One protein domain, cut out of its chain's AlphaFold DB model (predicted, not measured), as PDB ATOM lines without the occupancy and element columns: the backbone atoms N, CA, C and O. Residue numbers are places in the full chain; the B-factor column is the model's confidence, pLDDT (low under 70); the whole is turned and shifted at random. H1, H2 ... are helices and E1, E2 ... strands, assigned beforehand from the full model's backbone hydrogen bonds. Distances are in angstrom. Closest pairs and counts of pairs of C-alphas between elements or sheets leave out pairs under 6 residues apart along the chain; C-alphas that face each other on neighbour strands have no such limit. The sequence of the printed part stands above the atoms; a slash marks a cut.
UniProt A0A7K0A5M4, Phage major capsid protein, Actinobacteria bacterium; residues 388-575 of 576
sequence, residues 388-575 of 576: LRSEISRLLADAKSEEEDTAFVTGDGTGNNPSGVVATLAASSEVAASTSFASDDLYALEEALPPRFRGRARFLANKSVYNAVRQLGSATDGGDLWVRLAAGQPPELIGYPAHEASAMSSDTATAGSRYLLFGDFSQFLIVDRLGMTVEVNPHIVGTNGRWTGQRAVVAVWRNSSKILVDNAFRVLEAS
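Overview. This is residues 388 to 575 of the 576 residues of the protein "Phage major capsid protein" of Actinobacteria bacterium (UniProt A0A7K0A5M4). What is the overall picture? A head built on a strongly twisted five-stranded sheet, with H2 and H4 over one face, sends out a long two-stranded arm in which E5 pairs with E8 and, farther out, E6 with E7. The long helix H1 runs beside the arm back toward the head. What is it made of? The printed part has 188 residues, with four named helices and nine named strands in the order H1 E1 H2 H3 E2 H4 E3 E4 E5 E6 E7 E8 E9; the class is mixed, with 93 residues, under half, in named elements. The large sheet, order E1 E9 E4 E2 E3, is mixed, and the two small ones are antiparallel. The whole is loose, with a radius of gyration of the C-alphas of 21.0 A and spans of 74 by 37 by 30 A.

Arrangement. How does the largest sheet run? Edge strand E1, residues 430 to 432, is parallel to E9, residues 569 to 573, with N 431 and O 571 within hydrogen-bond range at 2.8 A. E4, residues 514 to 519, is antiparallel to E9, N 570 to O 518 being 2.8 A, and to E2, residues 458 to 461, N 460 to O 517 being 2.9 A. E2 is parallel to edge strand E3, residues 496 to 500, N 459 to O 497 being 2.9 A. What is on it? H2, residues 439 to 448, at a height of 8.1 A, and H4, residues 463 to 472, which stands up from the sheet at 51 degrees, are on the same face: two layers, helices on one face of a sheet. H3, residues 451 to 454, only grazes it with residues 453 to 454. E1, H2 H3, E2 is a split strand-helix-strand unit, E9 and E4 lying between its strands, and E2, H4, E3 one with neighbour strands; both crossovers are right-handed. How is the rest built? E5, residues 524 to 528, is antiparallel to E8, residues 559 to 563, N 527 to O 560 being 2.8 A. E6, residues 533 to 537, and E7, residues 550 to 557, are a hairpin, N 554 to O 535 being 2.8 A, and E7 runs on into E8 at 29 degrees. H1, residues 388 to 410, comes closest to E7 at the C-alphas of Leu 396 and Ala 555, 7.0 A. Are the helices' backbones whole? In H1, H2 and H4 every O i to N i+4 pair is within hydrogen-bond range; H3 is too short for one.

Along the chain. Where does H1 lie? It runs 32.8 A from C-alpha 388 at (41.082, 70.916, -2.464). Where are the longest and last strands? E7 spans 23.1 A from C-alpha 550 at (48.399, 74.676, -13.354), and E9 ends at C-alpha 573, (14.083, 41.314, -24.072).

Size, cuts and confidence. How large is it? The two C-alphas farthest apart, those of Asp 477 and Asn 544, are 74.9 A apart. Which links are long, and where is confidence low? Those from H1 to E1, H4 to E3, E3 to E4 and E6 to E7 are long, and the printed part has no cut. The mean pLDDT of the printed part is 83.9, with residues 473 to 490 and residue 530 under 70.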
ATOM      1  N   LEU A 388      41.415  71.145  -1.050       81.94
ATOM      2  CA  LEU A 388      41.082  70.916  -2.464       81.94
ATOM      3  C   LEU A 388      41.461  69.497  -2.924       81.94
ATOM      4  O   LEU A 388      40.673  68.809  -3.569       81.94
ATOM      5  N   ARG A 389      42.660  69.025  -2.558       76.69
ATOM      6  CA  ARG A 389      43.173  67.709  -2.978       76.69
ATOM      7  C   ARG A 389      42.406  66.537  -2.365       76.69
ATOM      8  O   ARG A 389      42.246  65.511  -3.027       76.69
ATOM      9  N   SER A 390      41.936  66.671  -1.124       80.44
ATOM     10  CA  SER A 390      41.105  65.656  -0.463       80.44
ATOM     11  C   SER A 390      39.715  65.574  -1.092       80.44
ATOM     12  O   SER A 390      39.266  64.467  -1.383       80.44
ATOM     13  N   GLU A 391      39.079  66.709  -1.405       84.31
ATOM     14  CA  GLU A 391      37.788  66.687  -2.105       84.31
ATOM     15  C   GLU A 391      37.937  66.182  -3.548       84.31
ATOM     16  O   GLU A 391      37.175  65.312  -3.950       84.31
ATOM     17  N   ILE A 392      38.970  66.586  -4.304       85.75
ATOM     18  CA  ILE A 392      39.250  65.993  -5.630       85.75
ATOM     19  C   ILE A 392      39.431  64.467  -5.525       85.75
ATOM     20  O   ILE A 392      38.883  63.730  -6.340       85.75
ATOM     21  N   SER A 393      40.140  63.969  -4.506       82.44
ATOM     22  CA  SER A 393      40.323  62.522  -4.297       82.44
ATOM     23  C   SER A 393      39.007  61.792  -3.990       82.44
ATOM     24  O   SER A 393      38.827  60.648  -4.408       82.44
ATOM     25  N   ARG A 394      38.074  62.453  -3.295       84.12
ATOM     26  CA  ARG A 394      36.722  61.949  -3.014       84.12
ATOM     27  C   ARG A 394      35.849  61.940  -4.272       84.12
ATOM     28  O   ARG A 394      35.248  60.912  -4.566       84.12
ATOM     29  N   LEU A 395      35.837  63.034  -5.036       86.19
ATOM     30  CA  LEU A 395      35.125  63.138  -6.319       86.19
ATOM     31  C   LEU A 395      35.622  62.090  -7.330       86.19
ATOM     32  O   LEU A 395      34.830  61.521  -8.073       86.19
ATOM     33  N   LEU A 396      36.923  61.780  -7.330       87.56
ATOM     34  CA  LEU A 396      37.505  60.738  -8.181       87.56
ATOM     35  C   LEU A 396      37.103  59.312  -7.765       87.56
ATOM     36  O   LEU A 396      36.981  58.447  -8.628       87.56
ATOM     37  N   ALA A 397      36.871  59.054  -6.474       85.12
ATOM     38  CA  ALA A 397      36.352  57.765  -6.005       85.12
ATOM     39  C   ALA A 397      34.859  57.569  -6.345       85.12
ATOM     40  O   ALA A 397      34.432  56.450  -6.635       85.12
ATOM     41  N   ASP A 398      34.089  58.659  -6.345       86.44
ATOM     42  CA  ASP A 398      32.682  58.690  -6.755       86.44
ATOM     43  C   ASP A 398      32.544  58.468  -8.273       86.44
ATOM     44  O   ASP A 398      31.951  57.479  -8.703       86.44
ATOM     45  N   ALA A 399      33.244  59.272  -9.082       87.44
ATOM     46  CA  ALA A 399      33.278  59.137 -10.542       87.44
ATOM     47  C   ALA A 399      33.812  57.769 -11.014       87.44
ATOM     48  O   ALA A 399      33.357  57.238 -12.026       87.44
ATOM     49  N   LYS A 400      34.746  57.157 -10.267       87.56
ATOM     50  CA  LYS A 400      35.149  55.763 -10.498       87.56
ATOM     51  C   LYS A 400      33.967  54.793 -10.342       87.56
ATOM     52  O   LYS A 400      33.854  53.842 -11.110       87.56
ATOM     53  N   SER A 401      33.129  54.987  -9.328       87.06
ATOM     54  CA  SER A 401      32.015  54.082  -9.026       87.06
ATOM     55  C   SER A 401      30.900  54.182 -10.078       87.06
ATOM     56  O   SER A 401      30.310  53.168 -10.439       87.06
ATOM     57  N   GLU A 402      30.669  55.382 -10.618       88.12
ATOM     58  CA  GLU A 402      29.739  55.644 -11.729       88.12
ATOM     59  C   GLU A 402      30.228  55.051 -13.070       88.12
ATOM     60  O   GLU A 402      29.450  54.439 -13.812       88.12
ATOM     61  N   GLU A 403      31.533  55.171 -13.356       89.44
ATOM     62  CA  GLU A 403      32.185  54.539 -14.515       89.44
ATOM     63  C   GLU A 403      32.052  53.015 -14.463       89.44
ATOM     64  O   GLU A 403      31.611  52.398 -15.433       89.44
ATOM     65  N   GLU A 404      32.361  52.416 -13.310       88.69
ATOM     66  CA  GLU A 404      32.281  50.969 -13.115       88.69
ATOM     67  C   GLU A 404      30.853  50.423 -13.210       88.69
ATOM     68  O   GLU A 404      30.669  49.351 -13.786       88.69
ATOM     69  N   ASP A 405      29.837  51.142 -12.722       87.75
ATOM     70  CA  ASP A 405      28.436  50.727 -12.882       87.75
ATOM     71  C   ASP A 405      28.036  50.651 -14.359       87.75
ATOM     72  O   ASP A 405      27.596  49.612 -14.859       87.75
ATOM     73  N   THR A 406      28.268  51.746 -15.086       88.81
ATOM     74  CA  THR A 406      27.903  51.863 -16.502       88.81
ATOM     75  C   THR A 406      28.634  50.819 -17.343       88.81
ATOM     76  O   THR A 406      28.024  50.126 -18.168       88.81
ATOM     77  N   ALA A 407      29.938  50.663 -17.104       90.31
ATOM     78  CA  ALA A 407      30.792  49.761 -17.858       90.31
ATOM     79  C   ALA A 407      30.486  48.280 -17.559       90.31
ATOM     80  O   ALA A 407      30.412  47.478 -18.491       90.31
ATOM     81  N   PHE A 408      30.243  47.897 -16.299       91.25
ATOM     82  CA  PHE A 408      29.924  46.507 -15.947       91.25
ATOM     83  C   PHE A 408      28.481  46.090 -16.294       91.25
ATOM     84  O   PHE A 408      28.225  44.889 -16.404       91.25
ATOM     85  N   VAL A 409      27.548  47.026 -16.522       90.25
ATOM     86  CA  VAL A 409      26.216  46.708 -17.080       90.25
ATOM     87  C   VAL A 409      26.249  46.655 -18.613       90.25
ATOM     88  O   VAL A 409      25.911  45.623 -19.199       90.25
ATOM     89  N   THR A 410      26.669  47.747 -19.263       89.38
ATOM     90  CA  THR A 410      26.459  47.983 -20.712       89.38
ATOM     91  C   THR A 410      27.707  47.865 -21.591       89.38
ATOM     92  O   THR A 410      27.600  47.993 -22.810       89.38
ATOM     93  N   GLY A 411      28.886  47.603 -21.016       88.31
ATOM     94  CA  GLY A 411      30.136  47.490 -21.771       88.31
ATOM     95  C   GLY A 411      30.097  46.377 -22.824       88.31
ATOM     96  O   GLY A 411      29.851  45.216 -22.512       88.31
ATOM     97  N   ASP A 412      30.383  46.713 -24.079       85.19
ATOM     98  CA  ASP A 412      30.337  45.785 -25.220       85.19
ATOM     99  C   ASP A 412      31.490  44.760 -25.252       85.19
ATOM    100  O   ASP A 412      31.532  43.890 -26.122       85.19
ATOM    101  N   GLY A 413      32.449  44.854 -24.325       82.75
ATOM    102  CA  GLY A 413      33.651  44.026 -24.305       82.75
ATOM    103  C   GLY A 413      34.636  44.290 -25.449       82.75
ATOM    104  O   GLY A 413      35.541  43.474 -25.637       82.75
ATOM    105  N   THR A 414      34.487  45.376 -26.222       82.31
ATOM    106  CA  THR A 414      35.391  45.680 -27.344       82.31
ATOM    107  C   THR A 414      36.397  46.787 -27.013       82.31
ATOM    108  O   THR A 414      36.155  47.709 -26.233       82.31
ATOM    109  N   GLY A 415      37.589  46.691 -27.610       82.31
ATOM    110  CA  GLY A 415      38.649  47.691 -27.470       82.31
ATOM    111  C   GLY A 415      39.163  47.848 -26.034       82.31
ATOM    112  O   GLY A 415      40.027  47.089 -25.601       82.31
ATOM    113  N   ASN A 416      38.673  48.874 -25.332       83.44
ATOM    114  CA  ASN A 416      39.025  49.178 -23.938       83.44
ATOM    115  C   ASN A 416      37.865  48.949 -22.952       83.44
ATOM    116  O   ASN A 416      38.081  49.067 -21.744       83.44
ATOM    117  N   ASN A 417      36.664  48.641 -23.441       87.50
ATOM    118  CA  ASN A 417      35.486  48.450 -22.604       87.50
ATOM    119  C   ASN A 417      35.527  47.055 -21.949       87.50
ATOM    120  O   ASN A 417      35.963  46.091 -22.589       87.50
ATOM    121  N   PRO A 418      35.077  46.905 -20.694       87.81
ATOM    122  CA  PRO A 418      34.882  45.592 -20.089       87.81
ATOM    123  C   PRO A 418      33.681  44.866 -20.715       87.81
ATOM    124  O   PRO A 418      32.849  45.482 -21.382       87.81
ATOM    125  N   SER A 419      33.580  43.551 -20.503       90.69
ATOM    126  CA  SER A 419      32.419  42.766 -20.934       90.69
ATOM    127  C   SER A 419      31.300  42.899 -19.895       90.69
ATOM    128  O   SER A 419      31.355  42.287 -18.822       90.69
ATOM    129  N   GLY A 420      30.329  43.761 -20.189       89.81
ATOM    130  CA  GLY A 420      29.194  44.091 -19.335       89.81
ATOM    131  C   GLY A 420      28.091  43.036 -19.385       89.81
ATOM    132  O   GLY A 420      27.817  42.444 -20.432       89.81
ATOM    133  N   VAL A 421      27.450  42.796 -18.239       89.00
ATOM    134  CA  VAL A 421      26.579  41.629 -18.010       89.00
ATOM    135  C   VAL A 421      25.333  41.584 -18.911       89.00
ATOM    136  O   VAL A 421      24.829  40.499 -19.183       89.00
ATOM    137  N   VAL A 422      24.857  42.729 -19.416       87.62
ATOM    138  CA  VAL A 422      23.710  42.800 -20.345       87.62
ATOM    139  C   VAL A 422      24.153  42.788 -21.807       87.62
ATOM    140  O   VAL A 422      23.466  42.229 -22.662       87.62
ATOM    141  N   ALA A 423      25.288  43.414 -22.119       85.12
ATOM    142  CA  ALA A 423      25.735  43.612 -23.495       85.12
ATOM    143  C   ALA A 423      26.419  42.368 -24.083       85.12
ATOM    144  O   ALA A 423      26.153  42.028 -25.237       85.12
ATOM    145  N   THR A 424      27.240  41.658 -23.297       84.56
ATOM    146  CA  THR A 424      28.001  40.481 -23.766       84.56
ATOM    147  C   THR A 424      27.369  39.136 -23.406       84.56
ATOM    148  O   THR A 424      28.054  38.116 -23.458       84.56
ATOM    149  N   LEU A 425      26.098  39.109 -23.001       86.12
ATOM    150  CA  LEU A 425      25.378  37.859 -22.765       86.12
ATOM    151  C   LEU A 425      25.065  37.163 -24.102       86.12
ATOM    152  O   LEU A 425      24.715  37.813 -25.087       86.12
ATOM    153  N   ALA A 426      25.198  35.837 -24.146       83.88
ATOM    154  CA  ALA A 426      24.907  35.057 -25.346       83.88
ATOM    155  C   ALA A 426      23.403  35.042 -25.673       83.88
ATOM    156  O   ALA A 426      22.586  34.802 -24.786       83.88
ATOM    157  N   ALA A 427      23.051  35.181 -26.956       81.00
ATOM    158  CA  ALA A 427      21.661  35.239 -27.433       81.00
ATOM    159  C   ALA A 427      20.801  34.005 -27.080       81.00
ATOM    160  O   ALA A 427      19.585  34.079 -26.965       81.00
ATOM    161  N   SER A 428      21.428  32.859 -26.798       83.75
ATOM    162  CA  SER A 428      20.770  31.669 -26.227       83.75
ATOM    163  C   SER A 428      20.266  31.843 -24.782       83.75
ATOM    164  O   SER A 428      19.769  30.890 -24.181       83.75
ATOM    165  N   SER A 429      20.438  33.033 -24.208       86.62
ATOM    166  CA  SER A 429      20.023  33.420 -22.856       86.62
ATOM    167  C   SER A 429      19.001  34.563 -22.857       86.62
ATOM    168  O   SER A 429      18.603  35.016 -21.783       86.62
ATOM    169  N   GLU A 430      18.593  35.030 -24.038       88.31
ATOM    170  CA  GLU A 430      17.517  36.003 -24.222       88.31
ATOM    171  C   GLU A 430      16.163  35.290 -24.114       88.31
ATOM    172  O   GLU A 430      15.943  34.224 -24.692       88.31
ATOM    173  N   VAL A 431      15.262  35.871 -23.325       87.25
ATOM    174  CA  VAL A 431      13.874  35.443 -23.160       87.25
ATOM    175  C   VAL A 431      13.013  36.569 -23.706       87.25
ATOM    176  O   VAL A 431      12.968  37.656 -23.128       87.25
ATOM    177  N   ALA A 432      12.363  36.326 -24.842       84.44
ATOM    178  CA  ALA A 432      11.459  37.297 -25.439       84.44
ATOM    179  C   ALA A 432      10.241  37.513 -24.529       84.44
ATOM    180  O   ALA A 432       9.571  36.550 -24.150       84.44
ATOM    181  N   ALA A 433       9.951  38.773 -24.214       81.19
ATOM    182  CA  ALA A 433       8.701  39.182 -23.593       81.19
ATOM    183  C   ALA A 433       7.507  38.878 -24.508       81.19
ATOM    184  O   ALA A 433       7.626  38.846 -25.738       81.19
ATOM    185  N   SER A 434       6.322  38.792 -23.916       75.81
ATOM    186  CA  SER A 434       5.065  39.071 -24.603       75.81
ATOM    187  C   SER A 434       5.030  40.505 -25.171       75.81
ATOM    188  O   SER A 434       5.828  41.366 -24.797       75.81
ATOM    189  N   THR A 435       4.080  40.790 -26.068       74.19
ATOM    190  CA  THR A 435       3.931  42.105 -26.729       74.19
ATOM    191  C   THR A 435       3.523  43.247 -25.785       74.19
ATOM    192  O   THR A 435       3.425  44.401 -26.202       74.19
ATOM    193  N   SER A 436       3.264  42.949 -24.511       77.88
ATOM    194  CA  SER A 436       3.039  43.933 -23.455       77.88
ATOM    195  C   SER A 436       3.424  43.320 -22.111       77.88
ATOM    196  O   SER A 436       2.712  42.437 -21.636       77.88
ATOM    197  N   PHE A 437       4.516  43.805 -21.511       81.44
ATOM    198  CA  PHE A 437       5.107  43.275 -20.275       81.44
ATOM    199  C   PHE A 437       4.060  42.839 -19.234       81.44
ATOM    200  O   PHE A 437       3.266  43.656 -18.759       81.44
ATOM    201  N   ALA A 438       4.075  41.550 -18.897       83.69
ATOM    202  CA  ALA A 438       3.075  40.875 -18.078       83.69
ATOM    203  C   ALA A 438       3.709  40.088 -16.914       83.69
ATOM    204  O   ALA A 438       4.923  39.894 -16.843       83.69
ATOM    205  N   SER A 439       2.872  39.593 -15.993       83.19
ATOM    206  CA  SER A 439       3.303  38.698 -14.902       83.19
ATOM    207  C   SER A 439       3.997  37.441 -15.419       83.19
ATOM    208  O   SER A 439       4.948  36.947 -14.817       83.19
ATOM    209  N   ASP A 440       3.518  36.940 -16.550       85.88
ATOM    210  CA  ASP A 440       3.886  35.641 -17.098       85.88
ATOM    211  C   ASP A 440       5.307  35.682 -17.681       85.88
ATOM    212  O   ASP A 440       6.037  34.697 -17.586       85.88
ATOM    213  N   ASP A 441       5.749  36.854 -18.156       88.56
ATOM    214  CA  ASP A 441       7.120  37.094 -18.621       88.56
ATOM    215  C   ASP A 441       8.148  36.939 -17.478       88.56
ATOM    216  O   ASP A 441       9.271  36.479 -17.697       88.56
ATOM    217  N   LEU A 442       7.763  37.261 -16.233       88.06
ATOM    218  CA  LEU A 442       8.616  37.078 -15.050       88.06
ATOM    219  C   LEU A 442       8.789  35.596 -14.698       88.06
ATOM    220  O   LEU A 442       9.896  35.159 -14.377       88.06
ATOM    221  N   TYR A 443       7.708  34.816 -14.777       89.12
ATOM    222  CA  TYR A 443       7.750  33.372 -14.536       89.12
ATOM    223  C   TYR A 443       8.465  32.628 -15.672       89.12
ATOM    224  O   TYR A 443       9.246  31.716 -15.400       89.12
ATOM    225  N   ALA A 444       8.294  33.062 -16.925       90.56
ATOM    226  CA  ALA A 444       9.052  32.553 -18.066       90.56
ATOM    227  C   ALA A 444      10.565  32.807 -17.910       90.56
ATOM    228  O   ALA A 444      11.373  31.923 -18.204       90.56
ATOM    229  N   LEU A 445      10.961  33.974 -17.386       90.69
ATOM    230  CA  LEU A 445      12.360  34.287 -17.078       90.69
ATOM    231  C   LEU A 445      12.933  33.391 -15.960       90.69
ATOM    232  O   LEU A 445      14.087  32.962 -16.053       90.69
ATOM    233  N   GLU A 446      12.141  33.068 -14.928       90.81
ATOM    234  CA  GLU A 446      12.546  32.108 -13.890       90.81
ATOM    235  C   GLU A 446      12.680  30.682 -14.459       90.81
ATOM    236  O   GLU A 446      13.671  29.987 -14.199       90.81
ATOM    237  N   GLU A 447      11.708  30.242 -15.264       91.25
ATOM    238  CA  GLU A 447      11.705  28.907 -15.860       91.25
ATOM    239  C   GLU A 447      12.871  28.710 -16.841       91.25
ATOM    240  O   GLU A 447      13.538  27.669 -16.809       91.25
ATOM    241  N   ALA A 448      13.197  29.728 -17.641       91.62
ATOM    242  CA  ALA A 448      14.302  29.690 -18.594       91.62
ATOM    243  C   ALA A 448      15.688  29.510 -17.940       91.62
ATOM    244  O   ALA A 448      16.629  29.063 -18.610       91.62
ATOM    245  N   LEU A 449      15.854  29.848 -16.652       92.25
ATOM    246  CA  LEU A 449      17.123  29.673 -15.944       92.25
ATOM    247  C   LEU A 449      17.313  28.198 -15.524       92.25
ATOM    248  O   LEU A 449      16.438  27.632 -14.860       92.25
ATOM    249  N   PRO A 450      18.457  27.546 -15.824       90.38
ATOM    250  CA  PRO A 450      18.681  26.155 -15.434       90.38
ATOM    251  C   PRO A 450      18.630  25.952 -13.903       90.38
ATOM    252  O   PRO A 450      19.263  26.717 -13.168       90.38
ATOM    253  N   PRO A 451      17.976  24.887 -13.387       89.12
ATOM    254  CA  PRO A 451      17.782  24.672 -11.944       89.12
ATOM    255  C   PRO A 451      19.056  24.692 -11.082       89.12
ATOM    256  O   PRO A 451      18.990  25.019  -9.900       89.12
ATOM    257  N   ARG A 452      20.226  24.394 -11.669       88.75
ATOM    258  CA  ARG A 452      21.539  24.463 -10.996       88.75
ATOM    259  C   ARG A 452      21.908  25.873 -10.508       88.75
ATOM    260  O   ARG A 452      22.682  25.972  -9.562       88.75
ATOM    261  N   PHE A 453      21.374  26.926 -11.135       90.44
ATOM    262  CA  PHE A 453      21.681  28.325 -10.811       90.44
ATOM    263  C   PHE A 453      20.552  29.032 -10.046       90.44
ATOM    264  O   PHE A 453      20.842  29.932  -9.258       90.44
ATOM    265  N   ARG A 454      19.289  28.588 -10.191       89.81
ATOM    266  CA  ARG A 454      18.118  29.192  -9.513       89.81
ATOM    267  C   ARG A 454      18.340  29.395  -8.012       89.81
ATOM    268  O   ARG A 454      18.139  30.494  -7.516       89.81
ATOM    269  N   GLY A 455      18.881  28.401  -7.301       88.81
ATOM    270  CA  GLY A 455      19.132  28.469  -5.848       88.81
ATOM    271  C   GLY A 455      20.123  29.545  -5.357       88.81
ATOM    272  O   GLY A 455      20.374  29.625  -4.155       88.81
ATOM    273  N   ARG A 456      20.714  30.347  -6.253       90.50
ATOM    274  CA  ARG A 456      21.534  31.537  -5.937       90.50
ATOM    275  C   ARG A 456      21.159  32.768  -6.768       90.50
ATOM    276  O   ARG A 456      21.832  33.795  -6.660       90.50
ATOM    277  N   ALA A 457      20.128  32.653  -7.600       92.69
ATOM    278  CA  ALA A 457      19.769  33.669  -8.568       92.69
ATOM    279  C   ALA A 457      19.250  34.947  -7.897       92.69
ATOM    280  O   ALA A 457      18.714  34.934  -6.787       92.69
ATOM    281  N   ARG A 458      19.455  36.069  -8.584       93.06
ATOM    282  CA  ARG A 458      19.026  37.410  -8.173       93.06
ATOM    283  C   ARG A 458      18.466  38.138  -9.382       93.06
ATOM    284  O   ARG A 458      18.937  37.904 -10.496       93.06
ATOM    285  N   PHE A 459      17.518  39.036  -9.151       92.38
ATOM    286  CA  PHE A 459      17.065  39.983 -10.162       92.38
ATOM    287  C   PHE A 459      17.932  41.244 -10.146       92.38
ATOM    288  O   PHE A 459      18.336  41.719  -9.080       92.38
ATOM    289  N   LEU A 460      18.188  41.795 -11.332       92.00
ATOM    290  CA  LEU A 460      18.827  43.088 -11.553       92.00
ATOM    291  C   LEU A 460      18.023  43.856 -12.609       92.00
ATOM    292  O   LEU A 460      17.760  43.317 -13.685       92.00
ATOM    293  N   ALA A 461      17.627  45.095 -12.312       90.94
ATOM    294  CA  ALA A 461      16.893  45.954 -13.243       90.94
ATOM    295  C   ALA A 461      17.002  47.439 -12.875       90.94
ATOM    296  O   ALA A 461      17.420  47.799 -11.771       90.94
ATOM    297  N   ASN A 462      16.562  48.302 -13.793       90.94
ATOM    298  CA  ASN A 462      16.343  49.715 -13.508       90.94
ATOM    299  C   ASN A 462      15.111  49.891 -12.591       90.94
ATOM    300  O   ASN A 462      14.134  49.145 -12.685       90.94
ATOM    301  N   LYS A 463      15.109  50.920 -11.733       87.75
ATOM    302  CA  LYS A 463      13.986  51.256 -10.835       87.75
ATOM    303  C   LYS A 463      12.639  51.397 -11.557       87.75
ATOM    304  O   LYS A 463      11.599  51.052 -11.003       87.75
ATOM    305  N   SER A 464      12.660  51.910 -12.787       88.25
ATOM    306  CA  SER A 464      11.479  52.045 -13.653       88.25
ATOM    307  C   SER A 464      10.818  50.696 -13.959       88.25
ATOM    308  O   SER A 464       9.605  50.571 -13.806       88.25
ATOM    309  N   VAL A 465      11.609  49.667 -14.268       88.19
ATOM    310  CA  VAL A 465      11.143  48.289 -14.493       88.19
ATOM    311  C   VAL A 465      10.536  47.715 -13.211       88.19
ATOM    312  O   VAL A 465       9.427  47.190 -13.242       88.19
ATOM    313  N   TYR A 466      11.181  47.897 -12.052       87.12
ATOM    314  CA  TYR A 466      10.589  47.493 -10.767       87.12
ATOM    315  C   TYR A 466       9.306  48.264 -10.419       87.12
ATOM    316  O   TYR A 466       8.465  47.751  -9.682       87.12
ATOM    317  N   ASN A 467       9.111  49.477 -10.940       85.12
ATOM    318  CA  ASN A 467       7.844  50.197 -10.807       85.12
ATOM    319  C   ASN A 467       6.771  49.658 -11.766       85.12
ATOM    320  O   ASN A 467       5.617  49.553 -11.352       85.12
ATOM    321  N   ALA A 468       7.134  49.243 -12.983       84.62
ATOM    322  CA  ALA A 468       6.229  48.535 -13.889       84.62
ATOM    323  C   ALA A 468       5.767  47.195 -13.282       84.62
ATOM    324  O   ALA A 468       4.567  46.939 -13.226       84.62
ATOM    325  N   VAL A 469       6.682  46.406 -12.696       83.56
ATOM    326  CA  VAL A 469       6.367  45.146 -11.983       83.56
ATOM    327  C   VAL A 469       5.310  45.342 -10.886       83.56
ATOM    328  O   VAL A 469       4.420  44.507 -10.735       83.56
ATOM    329  N   ARG A 470       5.344  46.460 -10.144       77.62
ATOM    330  CA  ARG A 470       4.301  46.791  -9.149       77.62
ATOM    331  C   ARG A 470       2.936  47.044  -9.789       77.62
ATOM    332  O   ARG A 470       1.920  46.698  -9.197       77.62
ATOM    333  N   GLN A 471       2.907  47.679 -10.962       77.00
ATOM    334  CA  GLN A 471       1.669  48.044 -11.656       77.00
ATOM    335  C   GLN A 471       0.951  46.816 -12.234       77.00
ATOM    336  O   GLN A 471      -0.280  46.800 -12.234       77.00
ATOM    337  N   LEU A 472       1.682  45.755 -12.606       74.94
ATOM    338  CA  LEU A 472       1.095  44.472 -13.030       74.94
ATOM    339  C   LEU A 472       0.104  43.915 -11.991       74.94
ATOM    340  O   LEU A 472      -0.981  43.462 -12.343       74.94
ATOM    341  N   GLY A 473       0.434  44.026 -10.699       60.16
ATOM    342  CA  GLY A 473      -0.414  43.554  -9.598       60.16
ATOM    343  C   GLY A 473      -1.690  44.367  -9.343       60.16
ATOM    344  O   GLY A 473      -2.422  44.036  -8.416       60.16
ATOM    345  N   SER A 474      -1.969  45.427 -10.115       59.84
ATOM    346  CA  SER A 474      -3.162  46.273  -9.928       59.84
ATOM    347  C   SER A 474      -4.330  45.962 -10.873       59.84
ATOM    348  O   SER A 474      -5.413  46.514 -10.692       59.84
ATOM    349  N   ALA A 475      -4.128  45.090 -11.870       55.09
ATOM    350  CA  ALA A 475      -5.123  44.807 -12.911       55.09
ATOM    351  C   ALA A 475      -6.015  43.576 -12.642       55.09
ATOM    352  O   ALA A 475      -7.062  43.441 -13.277       55.09
ATOM    353  N   THR A 476      -5.622  42.694 -11.717       50.97
ATOM    354  CA  THR A 476      -6.290  41.405 -11.458       50.97
ATOM    355  C   THR A 476      -6.533  41.230  -9.960       50.97
ATOM    356  O   THR A 476      -5.602  41.361  -9.167       50.97
ATOM    357  N   ASP A 477      -7.769  40.903  -9.566       49.34
ATOM    358  CA  ASP A 477      -8.135  40.646  -8.166       49.34
ATOM    359  C   ASP A 477      -7.393  39.416  -7.603       49.34
ATOM    360  O   ASP A 477      -7.802  38.271  -7.801       49.34
ATOM    361  N   GLY A 478      -6.308  39.669  -6.864       47.19
ATOM    362  CA  GLY A 478      -5.536  38.659  -6.132       47.19
ATOM    363  C   GLY A 478      -4.159  38.365  -6.733       47.19
ATOM    364  O   GLY A 478      -3.996  37.419  -7.498       47.19
ATOM    365  N   GLY A 479      -3.142  39.121  -6.310       49.22
ATOM    366  CA  GLY A 479      -1.752  38.918  -6.730       49.22
ATOM    367  C   GLY A 479      -0.752  39.734  -5.908       49.22
ATOM    368  O   GLY A 479      -0.190  40.706  -6.411       49.22
ATOM    369  N   ASP A 480      -0.527  39.359  -4.641       56.56
ATOM    370  CA  ASP A 480       0.443  40.029  -3.754       56.56
ATOM    371  C   ASP A 480       1.896  39.701  -4.139       56.56
ATOM    372  O   ASP A 480       2.588  38.927  -3.480       56.56
ATOM    373  N   LEU A 481       2.344  40.280  -5.256       55.97
ATOM    374  CA  LEU A 481       3.748  40.268  -5.648       55.97
ATOM    375  C   LEU A 481       4.521  41.324  -4.842       55.97
ATOM    376  O   LEU A 481       5.483  40.988  -4.157       55.97
ATOM    377  N   TRP A 482       4.117  42.600  -4.925       56.94
ATOM    378  CA  TRP A 482       4.875  43.760  -4.412       56.94
ATOM    379  C   TRP A 482       3.984  44.793  -3.658       56.94
ATOM    380  O   TRP A 482       4.218  46.001  -3.739       56.94
ATOM    381  N   VAL A 483       2.957  44.367  -2.898       52.81
ATOM    382  CA  VAL A 483       1.900  45.267  -2.344       52.81
ATOM    383  C   VAL A 483       2.386  46.298  -1.309       52.81
ATOM    384  O   VAL A 483       1.712  47.300  -1.063       52.81
ATOM    385  N   ARG A 484       3.566  46.127  -0.694       53.62
ATOM    386  CA  ARG A 484       4.061  47.027   0.373       53.62
ATOM    387  C   ARG A 484       4.603  48.364  -0.150       53.62
ATOM    388  O   ARG A 484       5.788  48.666  -0.015       53.62
ATOM    389  N   LEU A 485       3.705  49.215  -0.647       52.88
ATOM    390  CA  LEU A 485       3.988  50.577  -1.115       52.88
ATOM    391  C   LEU A 485       4.724  51.436  -0.063       52.88
ATOM    392  O   LEU A 485       5.597  52.227  -0.405       52.88
ATOM    393  N   ALA A 486       4.433  51.220   1.224       54.16
ATOM    394  CA  ALA A 486       5.075  51.902   2.353       54.16
ATOM    395  C   ALA A 486       6.536  51.473   2.632       54.16
ATOM    396  O   ALA A 486       7.199  52.099   3.455       54.16
ATOM    397  N   ALA A 487       7.047  50.415   1.989       54.00
ATOM    398  CA  ALA A 487       8.381  49.859   2.248       54.00
ATOM    399  C   ALA A 487       9.469  50.332   1.258       54.00
ATOM    400  O   ALA A 487      10.584  49.815   1.279       54.00
ATOM    401  N   GLY A 488       9.170  51.291   0.373       61.34
ATOM    402  CA  GLY A 488      10.119  51.755  -0.645       61.34
ATOM    403  C   GLY A 488      10.324  50.705  -1.739       61.34
ATOM    404  O   GLY A 488       9.442  50.513  -2.577       61.34
ATOM    405  N   GLN A 489      11.470  50.023  -1.750       62.34
ATOM    406  CA  GLN A 489      11.720  48.848  -2.591       62.34
ATOM    407  C   GLN A 489      11.792  47.593  -1.708       62.34
ATOM    408  O   GLN A 489      12.737  47.468  -0.925       62.34
ATOM    409  N   PRO A 490      10.824  46.661  -1.817       60.91
ATOM    410  CA  PRO A 490      10.969  45.316  -1.276       60.91
ATOM    411  C   PRO A 490      12.284  44.676  -1.758       60.91
ATOM    412  O   PRO A 490      12.619  44.805  -2.936       60.91
ATOM    413  N   PRO A 491      13.036  43.984  -0.886       73.19
ATOM    414  CA  PRO A 491      14.334  43.411  -1.246       73.19
ATOM    415  C   PRO A 491      14.229  42.145  -2.110       73.19
ATOM    416  O   PRO A 491      15.260  41.597  -2.492       73.19
ATOM    417  N   GLU A 492      13.017  41.654  -2.390       82.00
ATOM    418  CA  GLU A 492      12.749  40.354  -3.010       82.00
ATOM    419  C   GLU A 492      11.635  40.447  -4.068       82.00
ATOM    420  O   GLU A 492      10.651  41.166  -3.901       82.00
ATOM    421  N   LEU A 493      11.776  39.680  -5.150       82.75
ATOM    422  CA  LEU A 493      10.791  39.460  -6.209       82.75
ATOM    423  C   LEU A 493      10.675  37.947  -6.427       82.75
ATOM    424  O   LEU A 493      11.689  37.287  -6.628       82.75
ATOM    425  N   ILE A 494       9.459  37.392  -6.343       83.81
ATOM    426  CA  ILE A 494       9.190  35.945  -6.509       83.81
ATOM    427  C   ILE A 494      10.121  35.089  -5.603       83.81
ATOM    428  O   ILE A 494      10.618  34.036  -5.974       83.81
ATOM    429  N   GLY A 495      10.413  35.575  -4.388       83.81
ATOM    430  CA  GLY A 495      11.299  34.906  -3.421       83.81
ATOM    431  C   GLY A 495      12.810  35.013  -3.691       83.81
ATOM    432  O   GLY A 495      13.592  34.464  -2.915       83.81
ATOM    433  N   TYR A 496      13.247  35.729  -4.734       89.25
ATOM    434  CA  TYR A 496      14.664  35.971  -5.039       89.25
ATOM    435  C   TYR A 496      15.069  37.429  -4.766       89.25
ATOM    436  O   TYR A 496      14.275  38.333  -5.030       89.25
ATOM    437  N   PRO A 497      16.306  37.714  -4.306       90.50
ATOM    438  CA  PRO A 497      16.742  39.084  -4.038       90.50
ATOM    439  C   PRO A 497      16.722  39.982  -5.286       90.50
ATOM    440  O   PRO A 497      17.280  39.611  -6.320       90.50
ATOM    441  N   ALA A 498      16.149  41.181  -5.166       88.62
ATOM    442  CA  ALA A 498      15.965  42.147  -6.249       88.62
ATOM    443  C   ALA A 498      16.852  43.391  -6.064       88.62
ATOM    444  O   ALA A 498      16.712  44.138  -5.093       88.62
ATOM    445  N   HIS A 499      17.767  43.617  -7.009       90.31
ATOM    446  CA  HIS A 499      18.801  44.656  -6.956       90.31
ATOM    447  C   HIS A 499      18.544  45.740  -8.012       90.31
ATOM    448  O   HIS A 499      18.261  45.431  -9.170       90.31
ATOM    449  N   GLU A 500      18.627  47.010  -7.617       88.38
ATOM    450  CA  GLU A 500      18.531  48.170  -8.516       88.38
ATOM    451  C   GLU A 500      19.899  48.476  -9.131       88.38
ATOM    452  O   GLU A 500      20.874  48.582  -8.393       88.38
ATOM    453  N   ALA A 501      19.968  48.638 -10.454       88.25
ATOM    454  CA  ALA A 501      21.127  49.202 -11.149       88.25
ATOM    455  C   ALA A 501      20.652  50.231 -12.179       88.25
ATOM    456  O   ALA A 501      19.890  49.900 -13.093       88.25
ATOM    457  N   SER A 502      21.084  51.484 -12.034       85.94
ATOM    458  CA  SER A 502      20.565  52.597 -12.842       85.94
ATOM    459  C   SER A 502      20.990  52.518 -14.309       85.94
ATOM    460  O   SER A 502      20.223  52.935 -15.174       85.94
ATOM    461  N   ALA A 503      22.159  51.937 -14.602       86.56
ATOM    462  CA  ALA A 503      22.665  51.752 -15.964       86.56
ATOM    463  C   ALA A 503      21.927  50.666 -16.790       86.56
ATOM    464  O   ALA A 503      22.205  50.507 -17.978       86.56
ATOM    465  N   MET A 504      20.993  49.913 -16.194       88.38
ATOM    466  CA  MET A 504      20.094  49.004 -16.925       88.38
ATOM    467  C   MET A 504      19.100  49.791 -17.796       88.38
ATOM    468  O   MET A 504      18.666  50.879 -17.407       88.38
ATOM    469  N   SER A 505      18.661  49.211 -18.921       85.94
ATOM    470  CA  SER A 505      17.590  49.805 -19.735       85.94
ATOM    471  C   SER A 505      16.294  49.956 -18.933       85.94
ATOM    472  O   SER A 505      15.905  49.069 -18.171       85.94
ATOM    473  N   SER A 506      15.618  51.087 -19.127       86.56
ATOM    474  CA  SER A 506      14.274  51.377 -18.618       86.56
ATOM    475  C   SER A 506      13.165  51.077 -19.632       86.56
ATOM    476  O   SER A 506      11.987  51.148 -19.284       86.56
ATOM    477  N   ASP A 507      13.523  50.780 -20.883       82.38
ATOM    478  CA  ASP A 507      12.580  50.597 -21.985       82.38
ATOM    479  C   ASP A 507      12.106  49.139 -22.057       82.38
ATOM    480  O   ASP A 507      12.904  48.227 -22.281       82.38
ATOM    481  N   THR A 508      10.803  48.927 -21.871       79.31
ATOM    482  CA  THR A 508      10.145  47.612 -21.911       79.31
ATOM    483  C   THR A 508       9.308  47.397 -23.182       79.31
ATOM    484  O   THR A 508       8.469  46.500 -23.196       79.31
ATOM    485  N   ALA A 509       9.459  48.246 -24.206       76.56
ATOM    486  CA  ALA A 509       8.593  48.290 -25.391       76.56
ATOM    487  C   ALA A 509       9.346  48.362 -26.737       76.56
ATOM    488  O   ALA A 509       8.795  47.970 -27.763       76.56
ATOM    489  N   THR A 510      10.589  48.850 -26.770       80.56
ATOM    490  CA  THR A 510      11.408  48.850 -27.995       80.56
ATOM    491  C   THR A 510      12.099  47.499 -28.189       80.56
ATOM    492  O   THR A 510      12.920  47.111 -27.360       80.56
ATOM    493  N   ALA A 511      11.832  46.817 -29.311       78.81
ATOM    494  CA  ALA A 511      12.494  45.559 -29.683       78.81
ATOM    495  C   ALA A 511      14.029  45.625 -29.549       78.81
ATOM    496  O   ALA A 511      14.652  46.605 -29.968       78.81
ATOM    497  N   GLY A 512      14.641  44.582 -28.979       78.69
ATOM    498  CA  GLY A 512      16.072  44.558 -28.656       78.69
ATOM    499  C   GLY A 512      16.450  45.222 -27.325       78.69
ATOM    500  O   GLY A 512      17.608  45.141 -26.912       78.69
ATOM    501  N   SER A 513      15.513  45.874 -26.624       85.94
ATOM    502  CA  SER A 513      15.775  46.407 -25.283       85.94
ATOM    503  C   SER A 513      15.796  45.283 -24.247       85.94
ATOM    504  O   SER A 513      14.790  44.614 -24.013       85.94
ATOM    505  N   ARG A 514      16.947  45.108 -23.592       89.44
ATOM    506  CA  ARG A 514      17.175  44.159 -22.493       89.44
ATOM    507  C   ARG A 514      17.033  44.886 -21.151       89.44
ATOM    508  O   ARG A 514      17.905  45.684 -20.798       89.44
ATOM    509  N   TYR A 515      15.947  44.642 -20.414       89.81
ATOM    510  CA  TYR A 515      15.539  45.504 -19.286       89.81
ATOM    511  C   TYR A 515      15.459  44.816 -17.910       89.81
ATOM    512  O   TYR A 515      15.596  45.484 -16.883       89.81
ATOM    513  N   LEU A 516      15.311  43.487 -17.862       91.31
ATOM    514  CA  LEU A 516      15.334  42.696 -16.625       91.31
ATOM    515  C   LEU A 516      16.316  41.530 -16.770       91.31
ATOM    516  O   LEU A 516      16.241  40.769 -17.728       91.31
ATOM    517  N   LEU A 517      17.228  41.370 -15.813       93.06
ATOM    518  CA  LEU A 517      18.227  40.300 -15.783       93.06
ATOM    519  C   LEU A 517      18.003  39.412 -14.551       93.06
ATOM    520  O   LEU A 517      17.789  39.919 -13.450       93.06
ATOM    521  N   PHE A 518      18.093  38.093 -14.725       94.38
ATOM    522  CA  PHE A 518      17.971  37.097 -13.658       94.38
ATOM    523  C   PHE A 518      19.107  36.071 -13.749       94.38
ATOM    524  O   PHE A 518      19.323  35.471 -14.802       94.38
ATOM    525  N   GLY A 519      19.864  35.853 -12.670       94.00
ATOM    526  CA  GLY A 519      20.968  34.885 -12.707       94.00
ATOM    527  C   GLY A 519      21.848  34.807 -11.462       94.00
ATOM    528  O   GLY A 519      21.690  35.577 -10.512       94.00
ATOM    529  N   ASP A 520      22.783  33.852 -11.469       94.38
ATOM    530  CA  ASP A 520      23.786  33.660 -10.414       94.38
ATOM    531  C   ASP A 520      25.029  34.522 -10.689       94.38
ATOM    532  O   ASP A 520      25.983  34.109 -11.354       94.38
ATOM    533  N   PHE A 521      25.035  35.725 -10.112       93.00
ATOM    534  CA  PHE A 521      26.135  36.688 -10.217       93.00
ATOM    535  C   PHE A 521      27.489  36.169  -9.705       93.00
ATOM    536  O   PHE A 521      28.516  36.740 -10.069       93.00
ATOM    537  N   SER A 522      27.561  35.042  -8.979       91.62
ATOM    538  CA  SER A 522      28.858  34.404  -8.679       91.62
ATOM    539  C   SER A 522      29.588  33.884  -9.931       91.62
ATOM    540  O   SER A 522      30.794  33.631  -9.874       91.62
ATOM    541  N   GLN A 523      28.879  33.759 -11.063       91.56
ATOM    542  CA  GLN A 523      29.433  33.439 -12.383       91.56
ATOM    543  C   GLN A 523      29.781  34.687 -13.218       91.56
ATOM    544  O   GLN A 523      30.335  34.545 -14.309       91.56
ATOM    545  N   PHE A 524      29.504  35.901 -12.726       93.25
ATOM    546  CA  PHE A 524      30.062  37.142 -13.266       93.25
ATOM    547  C   PHE A 524      31.334  37.487 -12.488       93.25
ATOM    548  O   PHE A 524      31.333  37.557 -11.256       93.25
ATOM    549  N   LEU A 525      32.434  37.667 -13.215       92.69
ATOM    550  CA  LEU A 525      33.742  37.958 -12.652       92.69
ATOM    551  C   LEU A 525      34.127  39.408 -12.939       92.69
ATOM    552  O   LEU A 525      34.182  39.815 -14.095       92.69
ATOM    553  N   ILE A 526      34.482  40.141 -11.888       93.06
ATOM    554  CA  ILE A 526      35.146  41.443 -11.939       93.06
ATOM    555  C   ILE A 526      36.614  41.226 -11.548       93.06
ATOM    556  O   ILE A 526      36.910  40.639 -10.508       93.06
ATOM    557  N   VAL A 527      37.539  41.685 -12.389       92.38
ATOM    558  CA  VAL A 527      38.991  41.537 -12.230       92.38
ATOM    559  C   VAL A 527      39.630  42.914 -12.103       92.38
ATOM    560  O   VAL A 527      39.754  43.643 -13.086       92.38
ATOM    561  N   ASP A 528      40.094  43.248 -10.904       91.19
ATOM    562  CA  ASP A 528      40.856  44.469 -10.637       91.19
ATOM    563  C   ASP A 528      42.363  44.201 -10.743       91.19
ATOM    564  O   ASP A 528      42.853  43.147 -10.326       91.19
ATOM    565  N   ARG A 529      43.135  45.161 -11.272       85.44
ATOM    566  CA  ARG A 529      44.594  45.036 -11.414       85.44
ATOM    567  C   ARG A 529      45.353  46.188 -10.766       85.44
ATOM    568  O   ARG A 529      45.817  47.110 -11.453       85.44
ATOM    569  N   LEU A 530      45.616  46.016  -9.471       69.31
ATOM    570  CA  LEU A 530      45.999  47.059  -8.509       69.31
ATOM    571  C   LEU A 530      44.852  48.060  -8.281       69.31
ATOM    572  O   LEU A 530      44.052  48.321  -9.178       69.31
ATOM    573  N   GLY A 531      44.781  48.613  -7.069       76.75
ATOM    574  CA  GLY A 531      43.791  49.634  -6.721       76.75
ATOM    575  C   GLY A 531      43.985  50.944  -7.491       76.75
ATOM    576  O   GLY A 531      44.954  51.113  -8.232       76.75
ATOM    577  N   MET A 532      43.067  51.893  -7.288       81.69
ATOM    578  CA  MET A 532      43.176  53.231  -7.871       81.69
ATOM    579  C   MET A 532      44.430  53.941  -7.344       81.69
ATOM    580  O   MET A 532      44.542  54.214  -6.150       81.69
ATOM    581  N   THR A 533      45.364  54.252  -8.239       83.44
ATOM    582  CA  THR A 533      46.549  55.064  -7.944       83.44
ATOM    583  C   THR A 533      46.251  56.516  -8.277       83.44
ATOM    584  O   THR A 533      45.861  56.818  -9.405       83.44
ATOM    585  N   VAL A 534      46.440  57.407  -7.303       84.00
ATOM    586  CA  VAL A 534      46.229  58.851  -7.450       84.00
ATOM    587  C   VAL A 534      47.585  59.548  -7.390       84.00
ATOM    588  O   VAL A 534      48.260  59.514  -6.362       84.00
ATOM    589  N   GLU A 535      47.990  60.168  -8.495       85.38
ATOM    590  CA  GLU A 535      49.259  60.881  -8.638       85.38
ATOM    591  C   GLU A 535      49.009  62.382  -8.837       85.38
ATOM    592  O   GLU A 535      48.066  62.787  -9.514       85.38
ATOM    593  N   VAL A 536      49.863  63.234  -8.264       86.25
ATOM    594  CA  VAL A 536      49.810  64.686  -8.499       86.25
ATOM    595  C   VAL A 536      50.848  65.049  -9.551       86.25
ATOM    596  O   VAL A 536      52.044  64.885  -9.319       86.25
ATOM    597  N   ASN A 537      50.407  65.602 -10.680       85.12
ATOM    598  CA  ASN A 537      51.290  66.251 -11.642       85.12
ATOM    599  C   ASN A 537      51.574  67.692 -11.161       85.12
ATOM    600  O   ASN A 537      50.664  68.530 -11.188       85.12
ATOM    601  N   PRO A 538      52.808  68.012 -10.720       83.94
ATOM    602  CA  PRO A 538      53.113  69.298 -10.095       83.94
ATOM    603  C   PRO A 538      53.182  70.465 -11.093       83.94
ATOM    604  O   PRO A 538      53.053  71.618 -10.675       83.94
ATOM    605  N   HIS A 539      53.398  70.185 -12.386       87.25
ATOM    606  CA  HIS A 539      53.664  71.197 -13.406       87.25
ATOM    607  C   HIS A 539      53.070  70.810 -14.766       87.25
ATOM    608  O   HIS A 539      53.712  70.132 -15.571       87.25
ATOM    609  N   ILE A 540      51.877  71.320 -15.079       87.50
ATOM    610  CA  ILE A 540      51.361  71.246 -16.451       87.50
ATOM    611  C   ILE A 540      52.160  72.211 -17.336       87.50
ATOM    612  O   ILE A 540      52.290  73.398 -17.027       87.50
ATOM    613  N   VAL A 541      52.695  71.702 -18.447       89.81
ATOM    614  CA  VAL A 541      53.336  72.510 -19.491       89.81
ATOM    615  C   VAL A 541      52.384  72.736 -20.663       89.81
ATOM    616  O   VAL A 541      51.673  71.829 -21.090       89.81
ATOM    617  N   GLY A 542      52.373  73.956 -21.193       86.50
ATOM    618  CA  GLY A 542      51.651  74.294 -22.418       86.50
ATOM    619  C   GLY A 542      52.442  73.905 -23.668       86.50
ATOM    620  O   GLY A 542      53.613  73.532 -23.588       86.50
ATOM    621  N   THR A 543      51.838  74.084 -24.846       88.44
ATOM    622  CA  THR A 543      52.407  73.728 -26.166       88.44
ATOM    623  C   THR A 543      53.819  74.278 -26.418       88.44
ATOM    624  O   THR A 543      54.594  73.684 -27.158       88.44
ATOM    625  N   ASN A 544      54.180  75.389 -25.767       88.75
ATOM    626  CA  ASN A 544      55.491  76.039 -25.870       88.75
ATOM    627  C   ASN A 544      56.533  75.521 -24.848       88.75
ATOM    628  O   ASN A 544      57.534  76.196 -24.613       88.75
ATOM    629  N   GLY A 545      56.282  74.388 -24.179       88.50
ATOM    630  CA  GLY A 545      57.193  73.782 -23.193       88.50
ATOM    631  C   GLY A 545      57.359  74.570 -21.886       88.50
ATOM    632  O   GLY A 545      58.289  74.314 -21.127       88.50
ATOM    633  N   ARG A 546      56.484  75.549 -21.620       88.69
ATOM    634  CA  ARG A 546      56.508  76.395 -20.414       88.69
ATOM    635  C   ARG A 546      55.387  75.999 -19.458       88.69
ATOM    636  O   ARG A 546      54.293  75.670 -19.914       88.69
ATOM    637  N   TRP A 547      55.654  76.071 -18.155       86.75
ATOM    638  CA  TRP A 547      54.653  75.866 -17.105       86.75
ATOM    639  C   TRP A 547      53.505  76.880 -17.221       86.75
ATOM    640  O   TRP A 547      53.738  78.043 -17.555       86.75
ATOM    641  N   THR A 548      52.274  76.433 -16.967       86.25
ATOM    642  CA  THR A 548      51.041  77.217 -17.175       86.25
ATOM    643  C   THR A 548      50.423  77.784 -15.896       86.25
ATOM    644  O   THR A 548      49.327  78.334 -15.959       86.25
ATOM    645  N   GLY A 549      51.072  77.631 -14.736       86.00
ATOM    646  CA  GLY A 549      50.455  77.940 -13.436       86.00
ATOM    647  C   GLY A 549      49.381  76.923 -13.017       86.00
ATOM    648  O   GLY A 549      48.566  77.202 -12.143       86.00
ATOM    649  N   GLN A 550      49.361  75.740 -13.642       87.56
ATOM    650  CA  GLN A 550      48.399  74.676 -13.354       87.56
ATOM    651  C   GLN A 550      49.079  73.402 -12.833       87.56
ATOM    652  O   GLN A 550      50.232  73.093 -13.171       87.56
ATOM    653  N   ARG A 551      48.315  72.661 -12.028       87.69
ATOM    654  CA  ARG A 551      48.587  71.316 -11.497       87.69
ATOM    655  C   ARG A 551      47.468  70.369 -11.942       87.69
ATOM    656  O   ARG A 551      46.398  70.829 -12.347       87.69
ATOM    657  N   ALA A 552      47.705  69.063 -11.858       88.12
ATOM    658  CA  ALA A 552      46.643  68.068 -12.003       88.12
ATOM    659  C   ALA A 552      46.703  66.997 -10.914       88.12
ATOM    660  O   ALA A 552      47.787  66.650 -10.441       88.12
ATOM    661  N   VAL A 553      45.541  66.446 -10.566       88.38
ATOM    662  CA  VAL A 553      45.426  65.136  -9.927       88.38
ATOM    663  C   VAL A 553      45.042  64.158 -11.029       88.38
ATOM    664  O   VAL A 553      44.026  64.345 -11.698       88.38
ATOM    665  N   VAL A 554      45.861  63.131 -11.219       87.94
ATOM    666  CA  VAL A 554      45.622  62.060 -12.182       87.94
ATOM    667  C   VAL A 554      45.297  60.791 -11.405       87.94
ATOM    668  O   VAL A 554      46.152  60.258 -10.699       87.94
ATOM    669  N   ALA A 555      44.065  60.303 -11.527       88.56
ATOM    670  CA  ALA A 555      43.697  58.977 -11.042       88.56
ATOM    671  C   ALA A 555      43.799  57.966 -12.183       88.56
ATOM    672  O   ALA A 555      43.331  58.216 -13.295       88.56
ATOM    673  N   VAL A 556      44.391  56.810 -11.896       90.00
ATOM    674  CA  VAL A 556      44.489  55.676 -12.817       90.00
ATOM    675  C   VAL A 556      44.014  54.424 -12.094       90.00
ATOM    676  O   VAL A 556      44.462  54.131 -10.987       90.00
ATOM    677  N   TRP A 557      43.132  53.658 -12.728       90.00
ATOM    678  CA  TRP A 557      42.775  52.311 -12.285       90.00
ATOM    679  C   TRP A 557      42.718  51.355 -13.473       90.00
ATOM    680  O   TRP A 557      42.782  51.751 -14.643       90.00
ATOM    681  N   ARG A 558      42.675  50.060 -13.160       90.75
ATOM    682  CA  ARG A 558      42.529  48.994 -14.146       90.75
ATOM    683  C   ARG A 558      41.584  47.941 -13.615       90.75
ATOM    684  O   ARG A 558      41.850  47.340 -12.576       90.75
ATOM    685  N   ASN A 559      40.526  47.717 -14.365       92.06
ATOM    686  CA  ASN A 559      39.462  46.774 -14.099       92.06
ATOM    687  C   ASN A 559      39.124  46.052 -15.416       92.06
ATOM    688  O   ASN A 559      39.570  46.438 -16.498       92.06
ATOM    689  N   SER A 560      38.382  44.958 -15.331       91.94
ATOM    690  CA  SER A 560      37.566  44.431 -16.425       91.94
ATOM    691  C   SER A 560      36.546  43.462 -15.835       91.94
ATOM    692  O   SER A 560      36.778  42.910 -14.761       91.94
ATOM    693  N   SER A 561      35.430  43.242 -16.517       92.19
ATOM    694  CA  SER A 561      34.434  42.241 -16.141       92.19
ATOM    695  C   SER A 561      34.211  41.238 -17.264       92.19
ATOM    696  O   SER A 561      34.490  41.547 -18.425       92.19
ATOM    697  N   LYS A 562      33.733  40.034 -16.920       91.31
ATOM    698  CA  LYS A 562      33.332  38.998 -17.877       91.31
ATOM    699  C   LYS A 562      32.397  37.958 -17.256       91.31
ATOM    700  O   LYS A 562      32.558  37.569 -16.100       91.31
ATOM    701  N   ILE A 563      31.467  37.451 -18.060       91.00
ATOM    702  CA  ILE A 563      30.652  36.273 -17.739       91.00
ATOM    703  C   ILE A 563      31.524  35.008 -17.874       91.00
ATOM    704  O   ILE A 563      32.213  34.825 -18.876       91.00
ATOM    705  N   LEU A 564      31.527  34.138 -16.858       88.75
ATOM    706  CA  LEU A 564      32.257  32.859 -16.882       88.75
ATOM    707  C   LEU A 564      31.418  31.699 -17.438       88.75
ATOM    708  O   LEU A 564      31.981  30.726 -17.943       88.75
ATOM    709  N   VAL A 565      30.090  31.784 -17.300       88.38
ATOM    710  CA  VAL A 565      29.117  30.767 -17.720       88.38
ATOM    711  C   VAL A 565      27.831  31.468 -18.172       88.38
ATOM    712  O   VAL A 565      27.039  31.894 -17.334       88.38
ATOM    713  N   ASP A 566      27.588  31.556 -19.481       87.00
ATOM    714  CA  ASP A 566      26.417  32.274 -20.027       87.00
ATOM    715  C   ASP A 566      25.087  31.651 -19.570       87.00
ATOM    716  O   ASP A 566      24.138  32.345 -19.220       87.00
ATOM    717  N   ASN A 567      25.059  30.320 -19.436       88.56
ATOM    718  CA  ASN A 567      23.920  29.558 -18.910       88.56
ATOM    719  C   ASN A 567      23.556  29.849 -17.437       88.56
ATOM    720  O   ASN A 567      22.578  29.285 -16.946       88.56
ATOM    721  N   ALA A 568      24.320  30.684 -16.727       90.38
ATOM    722  CA  ALA A 568      24.003  31.127 -15.368       90.38
ATOM    723  C   ALA A 568      23.124  32.390 -15.315       90.38
ATOM    724  O   ALA A 568      22.726  32.794 -14.221       90.38
ATOM    725  N   PHE A 569      22.812  32.988 -16.470       93.75
ATOM    726  CA  PHE A 569      22.006  34.200 -16.600       93.75
ATOM    727  C   PHE A 569      20.899  34.022 -17.641       93.75
ATOM    728  O   PHE A 569      21.046  33.276 -18.610       93.75
ATOM    729  N   ARG A 570      19.795  34.739 -17.459       94.19
ATOM    730  CA  ARG A 570      18.747  34.965 -18.457       94.19
ATOM    731  C   ARG A 570      18.373  36.437 -18.446       94.19
ATOM    732  O   ARG A 570      18.307  37.040 -17.375       94.19
ATOM    733  N   VAL A 571      18.146  37.011 -19.620       92.81
ATOM    734  CA  VAL A 571      17.743  38.413 -19.767       92.81
ATOM    735  C   VAL A 571      16.424  38.493 -20.517       92.81
ATOM    736  O   VAL A 571      16.206  37.756 -21.473       92.81
ATOM    737  N   LEU A 572      15.546  39.372 -20.053       91.31
ATOM    738  CA  LEU A 572      14.238  39.622 -20.629       91.31
ATOM    739  C   LEU A 572      14.370  40.740 -21.673       91.31
ATOM    740  O   LEU A 572      14.819  41.847 -21.351       91.31
ATOM    741  N   GLU A 573      14.022  40.419 -22.915       90.25
ATOM    742  CA  GLU A 573      14.083  41.314 -24.072       90.25
ATOM    743  C   GLU A 573      12.668  41.732 -24.490       90.25
ATOM    744  O   GLU A 573      11.773  40.892 -24.582       90.25
ATOM    745  N   ALA A 574      12.446  43.019 -24.754       84.44
ATOM    746  CA  ALA A 574      11.166  43.496 -25.278       84.44
ATOM    747  C   ALA A 574      10.906  42.947 -26.694       84.44
ATOM    748  O   ALA A 574      11.785  43.005 -27.555       84.44
ATOM    749  N   SER A 575       9.686  42.463 -26.945       76.56
ATOM    750  CA  SER A 575       9.195  42.119 -28.285       76.56
ATOM    751  C   SER A 575       8.269  43.214 -28.838       76.56
ATOM    752  O   SER A 575       7.888  44.137 -28.117       76.56
TER     753      SER A 575